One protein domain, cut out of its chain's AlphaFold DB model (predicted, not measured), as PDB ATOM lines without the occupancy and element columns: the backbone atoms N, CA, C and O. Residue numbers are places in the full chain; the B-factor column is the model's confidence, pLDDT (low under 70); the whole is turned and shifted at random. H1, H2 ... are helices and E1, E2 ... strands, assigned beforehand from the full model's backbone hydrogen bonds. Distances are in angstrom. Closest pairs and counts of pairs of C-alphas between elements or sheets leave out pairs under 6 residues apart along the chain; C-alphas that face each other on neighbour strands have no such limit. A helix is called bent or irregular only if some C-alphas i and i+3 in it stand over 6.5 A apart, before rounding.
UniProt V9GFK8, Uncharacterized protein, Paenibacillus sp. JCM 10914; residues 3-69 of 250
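Overview. This is residues 3 to 69 of the 250 residues of an uncharacterized protein of Paenibacillus sp. JCM 10914 (UniProt V9GFK8). A parallel strand pair, E1 and E2, sits near the middle and bends on into the hairpin E3 and E4 at one side. H1 packs on the pair with residues 40 to 45; H2 lies loosely beyond H1. The 67 printed residues include four strands, then two helices: mixed class, compact, radius of gyration of the C-alphas 12.4 A, spans 34 by 29 by 18 A.

Arrangement. E1, residues 3 to 6, and E2, residues 16 to 21, are parallel; N 3 and O 17, 2.9 A apart, are within hydrogen-bond range. E2 runs on at 63 degrees into E3, residues 23 to 26, a hairpin with antiparallel E4, residues 29 to 35; N 24 and O 34, 2.8 A apart, are within range. The closest C-alphas of E2 and H1, residues 39 to 48, are those of Leu 21 and Lys 40, 7.4 A. H2, residues 58 to 68, is close but not clearly touching H1; their closest C-alphas, Gly 42 and Tyr 67, are 6.0 A apart. Every O i to N i+4 pair is within range in H1, 5 of 7 in H2.

Along the chain. E1 (9.9 A) begins at C-alpha 3 (-18.961, -42.339, 11.691). E2 spans 15.5 A, E3 10.0 A, E4 12.6 A, H1 14.5 A. H2 (16.6 A), irregular with C-alphas 59 and 62 7.7 A apart, ends at C-alpha 68 (-11.526, -57.132, 16.183).

Size, cuts and confidence. The farthest C-alphas, His 30 and Asp 51, are 34.7 A apart. The printed part has no cut and no long link; residues 56 to 69 have pLDDT under 70.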
ATOM      1  N   ILE A   3     -19.072 -41.932  13.090       86.31
ATOM      2  CA  ILE A   3     -18.961 -42.339  11.691       86.31
ATOM      3  C   ILE A   3     -17.500 -42.205  11.279       86.31
ATOM      4  O   ILE A   3     -16.904 -41.141  11.415       86.31
ATOM      5  N   ILE A   4     -16.907 -43.280  10.768       86.62
ATOM      6  CA  ILE A   4     -15.550 -43.260  10.217       86.62
ATOM      7  C   ILE A   4     -15.676 -43.231   8.693       86.62
ATOM      8  O   ILE A   4     -16.174 -44.185   8.095       86.62
ATOM      9  N   ALA A   5     -15.238 -42.140   8.069       86.69
ATOM     10  CA  ALA A   5     -15.459 -41.863   6.649       86.69
ATOM     11  C   ALA A   5     -14.222 -41.194   6.016       86.69
ATOM     12  O   ALA A   5     -13.332 -40.751   6.748       86.69
ATOM     13  N   PRO A   6     -14.116 -41.137   4.673       86.25
ATOM     14  CA  PRO A   6     -13.118 -40.291   4.022       86.25
ATOM     15  C   PRO A   6     -13.264 -38.850   4.511       86.25
ATOM     16  O   PRO A   6     -14.380 -38.382   4.733       86.25
ATOM     17  N   ASP A   7     -12.140 -38.171   4.710       87.75
ATOM     18  CA  ASP A   7     -12.134 -36.776   5.123       87.75
ATOM     19  C   ASP A   7     -12.547 -35.876   3.956       87.75
ATOM     20  O   ASP A   7     -11.727 -35.476   3.135       87.75
ATOM     21  N   LEU A   8     -13.850 -35.605   3.884       84.88
ATOM     22  CA  LEU A   8     -14.466 -34.700   2.916       84.88
ATOM     23  C   LEU A   8     -14.680 -33.292   3.498       84.88
ATOM     24  O   LEU A   8     -15.484 -32.531   2.968       84.88
ATOM     25  N   GLY A   9     -14.017 -32.959   4.614       81.75
ATOM     26  CA  GLY A   9     -14.166 -31.663   5.284       81.75
ATOM     27  C   GLY A   9     -15.427 -31.524   6.147       81.75
ATOM     28  O   GLY A   9     -15.800 -30.411   6.507       81.75
ATOM     29  N   VAL A  10     -16.088 -32.632   6.500       82.25
ATOM     30  CA  VAL A  10     -17.288 -32.637   7.353       82.25
ATOM     31  C   VAL A  10     -16.948 -33.253   8.709       82.25
ATOM     32  O   VAL A  10     -16.631 -34.437   8.788       82.25
ATOM     33  N   ALA A  11     -17.019 -32.455   9.777       80.00
ATOM     34  CA  ALA A  11     -16.702 -32.898  11.142       80.00
ATOM     35  C   ALA A  11     -17.925 -33.442  11.907       80.00
ATOM     36  O   ALA A  11     -17.794 -34.341  12.740       80.00
ATOM     37  N   HIS A  12     -19.119 -32.935  11.594       81.25
ATOM     38  CA  HIS A  12     -20.377 -33.318  12.231       81.25
ATOM     39  C   HIS A  12     -21.475 -33.471  11.183       81.25
ATOM     40  O   HIS A  12     -21.557 -32.679  10.246       81.25
ATOM     41  N   PHE A  13     -22.317 -34.486  11.355       78.56
ATOM     42  CA  PHE A  13     -23.530 -34.671  10.568       78.56
ATOM     43  C   PHE A  13     -24.647 -35.107  11.512       78.56
ATOM     44  O   PHE A  13     -24.553 -36.168  12.133       78.56
ATOM     45  N   ASP A  14     -25.660 -34.258  11.673       82.69
ATOM     46  CA  ASP A  14     -26.688 -34.378  12.711       82.69
ATOM     47  C   ASP A  14     -26.075 -34.614  14.109       82.69
ATOM     48  O   ASP A  14     -25.220 -33.856  14.562       82.69
ATOM     49  N   ALA A  15     -26.478 -35.689  14.795       80.94
ATOM     50  CA  ALA A  15     -25.947 -36.102  16.097       80.94
ATOM     51  C   ALA A  15     -24.708 -37.022  15.997       80.94
ATOM     52  O   ALA A  15     -24.287 -37.626  16.994       80.94
ATOM     53  N   ALA A  16     -24.146 -37.200  14.796       81.56
ATOM     54  CA  ALA A  16     -23.013 -38.082  14.553       81.56
ATOM     55  C   ALA A  16     -21.692 -37.313  14.404       81.56
ATOM     56  O   ALA A  16     -21.572 -36.355  13.641       81.56
ATOM     57  N   ASN A  17     -20.666 -37.800  15.104       84.00
ATOM     58  CA  ASN A  17     -19.302 -37.292  14.988       84.00
ATOM     59  C   ASN A  17     -18.590 -38.017  13.848       84.00
ATOM     60  O   ASN A  17     -18.466 -39.246  13.881       84.00
ATOM     61  N   ILE A  18     -18.101 -37.266  12.861       86.06
ATOM     62  CA  ILE A  18     -17.386 -37.826  11.716       86.06
ATOM     63  C   ILE A  18     -15.883 -37.787  11.997       86.06
ATOM     64  O   ILE A  18     -15.279 -36.740  12.221       86.06
ATOM     65  N   ARG A  19     -15.254 -38.961  11.974       87.56
ATOM     66  CA  ARG A  19     -13.805 -39.128  12.088       87.56
ATOM     67  C   ARG A  19     -13.220 -39.364  10.698       87.56
ATOM     68  O   ARG A  19     -13.330 -40.461  10.146       87.56
ATOM     69  N   GLY A  20     -12.580 -38.326  10.163       85.50
ATOM     70  CA  GLY A  20     -11.973 -38.322   8.835       85.50
ATOM     71  C   GLY A  20     -10.747 -39.234   8.700       85.50
ATOM     72  O   GLY A  20      -9.803 -39.224   9.511       85.50
ATOM     73  N   LEU A  21     -10.744 -40.019   7.626       88.31
ATOM     74  CA  LEU A  21      -9.616 -40.813   7.154       88.31
ATOM     75  C   LEU A  21      -9.022 -40.214   5.875       88.31
ATOM     76  O   LEU A  21      -9.764 -39.647   5.079       88.31
ATOM     77  N   PRO A  22      -7.716 -40.413   5.617       87.00
ATOM     78  CA  PRO A  22      -7.111 -40.004   4.355       87.00
ATOM     79  C   PRO A  22      -7.871 -40.576   3.154       87.00
ATOM     80  O   PRO A  22      -8.069 -41.792   3.053       87.00
ATOM     81  N   GLU A  23      -8.276 -39.695   2.249       86.56
ATOM     82  CA  GLU A  23      -9.000 -40.058   1.037       86.56
ATOM     83  C   GLU A  23      -8.066 -40.438  -0.119       86.56
ATOM     84  O   GLU A  23      -6.943 -39.944  -0.244       86.56
ATOM     85  N   ARG A  24      -8.535 -41.339  -0.985       82.50
ATOM     86  CA  ARG A  24      -7.888 -41.725  -2.242       82.50
ATOM     87  C   ARG A  24      -8.921 -41.959  -3.336       82.50
ATOM     88  O   ARG A  24     -10.034 -42.412  -3.069       82.50
ATOM     89  N   THR A  25      -8.531 -41.695  -4.575       83.38
ATOM     90  CA  THR A  25      -9.271 -42.114  -5.769       83.38
ATOM     91  C   THR A  25      -8.817 -43.511  -6.189       83.38
ATOM     92  O   THR A  25      -7.643 -43.865  -6.064       83.38
ATOM     93  N   LEU A  26      -9.758 -44.338  -6.647       81.69
ATOM     94  CA  LEU A  26      -9.464 -45.674  -7.168       81.69
ATOM     95  C   LEU A  26      -9.395 -45.634  -8.704       81.69
ATOM     96  O   LEU A  26     -10.124 -44.837  -9.297       81.69
ATOM     97  N   PRO A  27      -8.599 -46.504  -9.360       74.88
ATOM     98  CA  PRO A  27      -8.363 -46.455 -10.810       74.88
ATOM     99  C   PRO A  27      -9.614 -46.476 -11.700       74.88
ATOM    100  O   PRO A  27      -9.544 -46.007 -12.824       74.88
ATOM    101  N   PHE A  28     -10.747 -46.991 -11.207       76.69
ATOM    102  CA  PHE A  28     -12.015 -47.083 -11.949       76.69
ATOM    103  C   PHE A  28     -13.124 -46.172 -11.396       76.69
ATOM    104  O   PHE A  28     -14.255 -46.203 -11.869       76.69
ATOM    105  N   TYR A  29     -12.818 -45.364 -10.379       72.75
ATOM    106  CA  TYR A  29     -13.774 -44.475  -9.721       72.75
ATOM    107  C   TYR A  29     -13.170 -43.077  -9.578       72.75
ATOM    108  O   TYR A  29     -12.876 -42.611  -8.478       72.75
ATOM    109  N   HIS A  30     -12.984 -42.409 -10.714       75.94
ATOM    110  CA  HIS A  30     -12.312 -41.110 -10.788       75.94
ATOM    111  C   HIS A  30     -13.057 -39.979 -10.065       75.94
ATOM    112  O   HIS A  30     -12.428 -39.034  -9.599       75.94
ATOM    113  N   THR A  31     -14.383 -40.078  -9.941       79.50
ATOM    114  CA  THR A  31     -15.229 -39.036  -9.338       79.50
ATOM    115  C   THR A  31     -15.523 -39.258  -7.856       79.50
ATOM    116  O   THR A  31     -16.048 -38.360  -7.203       79.50
ATOM    117  N   LYS A  32     -15.202 -40.436  -7.300       78.50
ATOM    118  CA  LYS A  32     -15.510 -40.782  -5.906       78.50
ATOM    119  C   LYS A  32     -14.244 -40.872  -5.061       78.50
ATOM    120  O   LYS A  32     -13.245 -41.469  -5.462       78.50
ATOM    121  N   ARG A  33     -14.315 -40.301  -3.859       80.75
ATOM    122  CA  ARG A  33     -13.256 -40.332  -2.848       80.75
ATOM    123  C   ARG A  33     -13.527 -41.462  -1.861       80.75
ATOM    124  O   ARG A  33     -14.611 -41.547  -1.288       80.75
ATOM    125  N   PHE A  34     -12.550 -42.344  -1.682       81.75
ATOM    126  CA  PHE A  34     -12.646 -43.500  -0.795       81.75
ATOM    127  C   PHE A  34     -11.624 -43.403   0.325       81.75
ATOM    128  O   PHE A  34     -10.496 -42.963   0.122       81.75
ATOM    129  N   ALA A  35     -11.992 -43.899   1.498       81.06
ATOM    130  CA  ALA A  35     -11.059 -44.154   2.576       81.06
ATOM    131  C   ALA A  35     -10.627 -45.609   2.467       81.06
ATOM    132  O   ALA A  35     -11.458 -46.519   2.528       81.06
ATOM    133  N   LEU A  36      -9.326 -45.835   2.299       80.06
ATOM    134  CA  LEU A  36      -8.792 -47.185   2.381       80.06
ATOM    135  C   LEU A  36      -8.628 -47.592   3.846       80.06
ATOM    136  O   LEU A  36      -8.325 -46.750   4.700       80.06
ATOM    137  N   PRO A  37      -8.771 -48.888   4.153       73.75
ATOM    138  CA  PRO A  37      -8.490 -49.371   5.489       73.75
ATOM    139  C   PRO A  37      -7.057 -49.023   5.913       73.75
ATOM    140  O   PRO A  37      -6.093 -49.286   5.196       73.75
ATOM    141  N   SER A  38      -6.911 -48.448   7.101       79.56
ATOM    142  CA  SER A  38      -5.622 -48.013   7.637       79.56
ATOM    143  C   SER A  38      -5.555 -48.268   9.139       79.56
ATOM    144  O   SER A  38      -6.586 -48.419   9.797       79.56
ATOM    145  N   ARG A  39      -4.345 -48.258   9.714       78.12
ATOM    146  CA  ARG A  39      -4.150 -48.413  11.170       78.12
ATOM    147  C   ARG A  39      -4.948 -47.387  11.989       78.12
ATOM    148  O   ARG A  39      -5.340 -47.693  13.110       78.12
ATOM    149  N   LYS A  40      -5.239 -46.214  11.411       82.19
ATOM    150  CA  LYS A  40      -6.054 -45.155  12.023       82.19
ATOM    151  C   LYS A  40      -7.474 -45.636  12.351       82.19
ATOM    152  O   LYS A  40      -7.991 -45.275  13.397       82.19
ATOM    153  N   VAL A  41      -8.058 -46.523  11.536       83.62
ATOM    154  CA  VAL A  41      -9.370 -47.146  11.811       83.62
ATOM    155  C   VAL A  41      -9.336 -47.920  13.127       83.62
ATOM    156  O   VAL A  41     -10.198 -47.731  13.975       83.62
ATOM    157  N   GLY A  42      -8.312 -48.754  13.326       76.50
ATOM    158  CA  GLY A  42      -8.166 -49.546  14.548       76.50
ATOM    159  C   GLY A  42      -7.960 -48.694  15.804       76.50
ATOM    160  O   GLY A  42      -8.449 -49.060  16.867       76.50
ATOM    161  N   LEU A  43      -7.272 -47.552  15.690       83.00
ATOM    162  CA  LEU A  43      -7.122 -46.597  16.796       83.00
ATOM    163  C   LEU A  43      -8.457 -45.933  17.148       83.00
ATOM    164  O   LEU A  43      -8.831 -45.918  18.315       83.00
ATOM    165  N   LEU A  44      -9.205 -45.472  16.141       83.62
ATOM    166  CA  LEU A  44     -10.509 -44.829  16.331       83.62
ATOM    167  C   LEU A  44     -11.556 -45.781  16.922       83.62
ATOM    168  O   LEU A  44     -12.373 -45.361  17.740       83.62
ATOM    169  N   LEU A  45     -11.521 -47.062  16.543       82.12
ATOM    170  CA  LEU A  45     -12.386 -48.090  17.127       82.12
ATOM    171  C   LEU A  45     -12.041 -48.368  18.594       82.12
ATOM    172  O   LEU A  45     -12.947 -48.545  19.398       82.12
ATOM    173  N   LYS A  46     -10.753 -48.376  18.959       83.31
ATOM    174  CA  LYS A  46     -10.329 -48.524  20.362       83.31
ATOM    175  C   LYS A  46     -10.698 -47.310  21.208       83.31
ATOM    176  O   LYS A  46     -11.138 -47.485  22.333       83.31
ATOM    177  N   GLU A  47     -10.526 -46.109  20.662       83.38
ATOM    178  CA  GLU A  47     -10.890 -44.852  21.326       83.38
ATOM    179  C   GLU A  47     -12.404 -44.750  21.544       83.38
ATOM    180  O   GLU A  47     -12.848 -44.345  22.610       83.38
ATOM    181  N   SER A  48     -13.198 -45.143  20.544       80.69
ATOM    182  CA  SER A  48     -14.662 -45.036  20.604       80.69
ATOM    183  C   SER A  48     -15.331 -46.203  21.338       80.69
ATOM    184  O   SER A  48     -16.518 -46.099  21.624       80.69
ATOM    185  N   ALA A  49     -14.602 -47.306  21.561       83.06
ATOM    186  CA  ALA A  49     -15.058 -48.556  22.183       83.06
ATOM    187  C   ALA A  49     -16.527 -48.935  21.863       83.06
ATOM    188  O   ALA A  49     -17.326 -49.095  22.782       83.06
ATOM    189  N   PRO A  50     -16.918 -49.042  20.577       80.50
ATOM    190  CA  PRO A  50     -18.322 -49.208  20.213       80.50
ATOM    191  C   PRO A  50     -18.813 -50.642  20.450       80.50
ATOM    192  O   PRO A  50     -18.120 -51.600  20.102       80.50
ATOM    193  N   ASP A  51     -20.051 -50.783  20.926       74.62
ATOM    194  CA  ASP A  51     -20.711 -52.090  21.087       74.62
ATOM    195  C   ASP A  51     -21.087 -52.732  19.742       74.62
ATOM    196  O   ASP A  51     -21.058 -53.952  19.585       74.62
ATOM    197  N   ILE A  52     -21.432 -51.908  18.743       76.81
ATOM    198  CA  ILE A  52     -21.861 -52.346  17.410       76.81
ATOM    199  C   ILE A  52     -21.113 -51.546  16.343       76.81
ATOM    200  O   ILE A  52     -21.086 -50.315  16.366       76.81
ATOM    201  N   VAL A  53     -20.547 -52.255  15.363       81.06
ATOM    202  CA  VAL A  53     -19.896 -51.659  14.190       81.06
ATOM    203  C   VAL A  53     -20.688 -52.021  12.940       81.06
ATOM    204  O   VAL A  53     -20.727 -53.179  12.530       81.06
ATOM    205  N   TYR A  54     -21.301 -51.017  12.313       79.62
ATOM    206  CA  TYR A  54     -22.006 -51.173  11.044       79.62
ATOM    207  C   TYR A  54     -21.097 -50.802   9.868       79.62
ATOM    208  O   TYR A  54     -20.509 -49.720   9.835       79.62
ATOM    209  N   VAL A  55     -20.971 -51.707   8.894       78.19
ATOM    210  CA  VAL A  55     -20.054 -51.568   7.755       78.19
ATOM    211  C   VAL A  55     -20.859 -51.481   6.471       78.19
ATOM    212  O   VAL A  55     -21.488 -52.446   6.055       78.19
ATOM    213  N   VAL A  56     -20.791 -50.329   5.811       65.25
ATOM    214  CA  VAL A  56     -21.649 -50.023   4.654       65.25
ATOM    215  C   VAL A  56     -21.054 -50.496   3.315       65.25
ATOM    216  O   VAL A  56     -21.726 -50.445   2.291       65.25
ATOM    217  N   ASN A  57     -19.795 -50.965   3.292       66.31
ATOM    218  CA  ASN A  57     -19.120 -51.411   2.066       66.31
ATOM    219  C   ASN A  57     -18.642 -52.880   2.160       66.31
ATOM    220  O   ASN A  57     -17.709 -53.170   2.920       66.31
ATOM    221  N   PRO A  58     -19.211 -53.805   1.357       53.84
ATOM    222  CA  PRO A  58     -18.948 -55.241   1.463       53.84
ATOM    223  C   PRO A  58     -17.501 -55.639   1.146       53.84
ATOM    224  O   PRO A  58     -17.008 -56.645   1.656       53.84
ATOM    225  N   CYS A  59     -16.772 -54.831   0.369       56.69
ATOM    226  CA  CYS A  59     -15.396 -55.141  -0.029       56.69
ATOM    227  C   CYS A  59     -14.402 -55.118   1.157       56.69
ATOM    228  O   CYS A  59     -13.346 -55.744   1.106       56.69
ATOM    229  N   CYS A  60     -14.741 -54.430   2.259       54.53
ATOM    230  CA  CYS A  60     -13.844 -54.233   3.407       54.53
ATOM    231  C   CYS A  60     -14.186 -55.084   4.644       54.53
ATOM    232  O   CYS A  60     -13.478 -54.999   5.652       54.53
ATOM    233  N   ILE A  61     -15.215 -55.937   4.573       57.34
ATOM    234  CA  ILE A  61     -15.627 -56.834   5.670       57.34
ATOM    235  C   ILE A  61     -14.457 -57.698   6.194       57.34
ATOM    236  O   ILE A  61     -14.276 -57.759   7.413       57.34
ATOM    237  N   PRO A  62     -13.589 -58.296   5.344       56.38
ATOM    238  CA  PRO A  62     -12.469 -59.106   5.832       56.38
ATOM    239  C   PRO A  62     -11.445 -58.309   6.652       56.38
ATOM    240  O   PRO A  62     -10.794 -58.867   7.535       56.38
ATOM    241  N   LEU A  63     -11.291 -57.007   6.378       55.56
ATOM    242  CA  LEU A  63     -10.322 -56.168   7.082       55.56
ATOM    243  C   LEU A  63     -10.850 -55.661   8.424       55.56
ATOM    244  O   LEU A  63     -10.095 -55.633   9.389       55.56
ATOM    245  N   LEU A  64     -12.138 -55.322   8.512       51.59
ATOM    246  CA  LEU A  64     -12.786 -54.984   9.785       51.59
ATOM    247  C   LEU A  64     -12.808 -56.175  10.748       51.59
ATOM    248  O   LEU A  64     -12.465 -56.013  11.919       51.59
ATOM    249  N   ALA A  65     -13.056 -57.386  10.240       51.34
ATOM    250  CA  ALA A  65     -12.901 -58.611  11.021       51.34
ATOM    251  C   ALA A  65     -11.471 -58.774  11.574       51.34
ATOM    252  O   ALA A  65     -11.296 -59.232  12.701       51.34
ATOM    253  N   SER A  66     -10.438 -58.343  10.837       52.88
ATOM    254  CA  SER A  66      -9.039 -58.389  11.293       52.88
ATOM    255  C   SER A  66      -8.735 -57.439  12.458       52.88
ATOM    256  O   SER A  66      -7.824 -57.732  13.229       52.88
ATOM    257  N   TYR A  67      -9.447 -56.316  12.597       51.09
ATOM    258  CA  TYR A  67      -9.203 -55.350  13.678       51.09
ATOM    259  C   TYR A  67      -9.809 -55.794  15.016       51.09
ATOM    260  O   TYR A  67      -9.217 -55.529  16.061       51.09
ATOM    261  N   HIS A  68     -10.926 -56.527  14.987       47.97
ATOM    262  CA  HIS A  68     -11.526 -57.132  16.183       47.97
ATOM    263  C   HIS A  68     -10.833 -58.433  16.619       47.97
ATOM    264  O   HIS A  68     -10.979 -58.860  17.759       47.97
ATOM    265  N   THR A  69     -10.053 -59.071  15.741       45.28
ATOM    266  CA  THR A  69      -9.519 -60.422  15.971       45.28
ATOM    267  C   THR A  69      -8.018 -60.466  16.249       45.28
ATOM    268  O   THR A  69      -7.330 -61.388  15.816       45.28
TER     269      THR A  69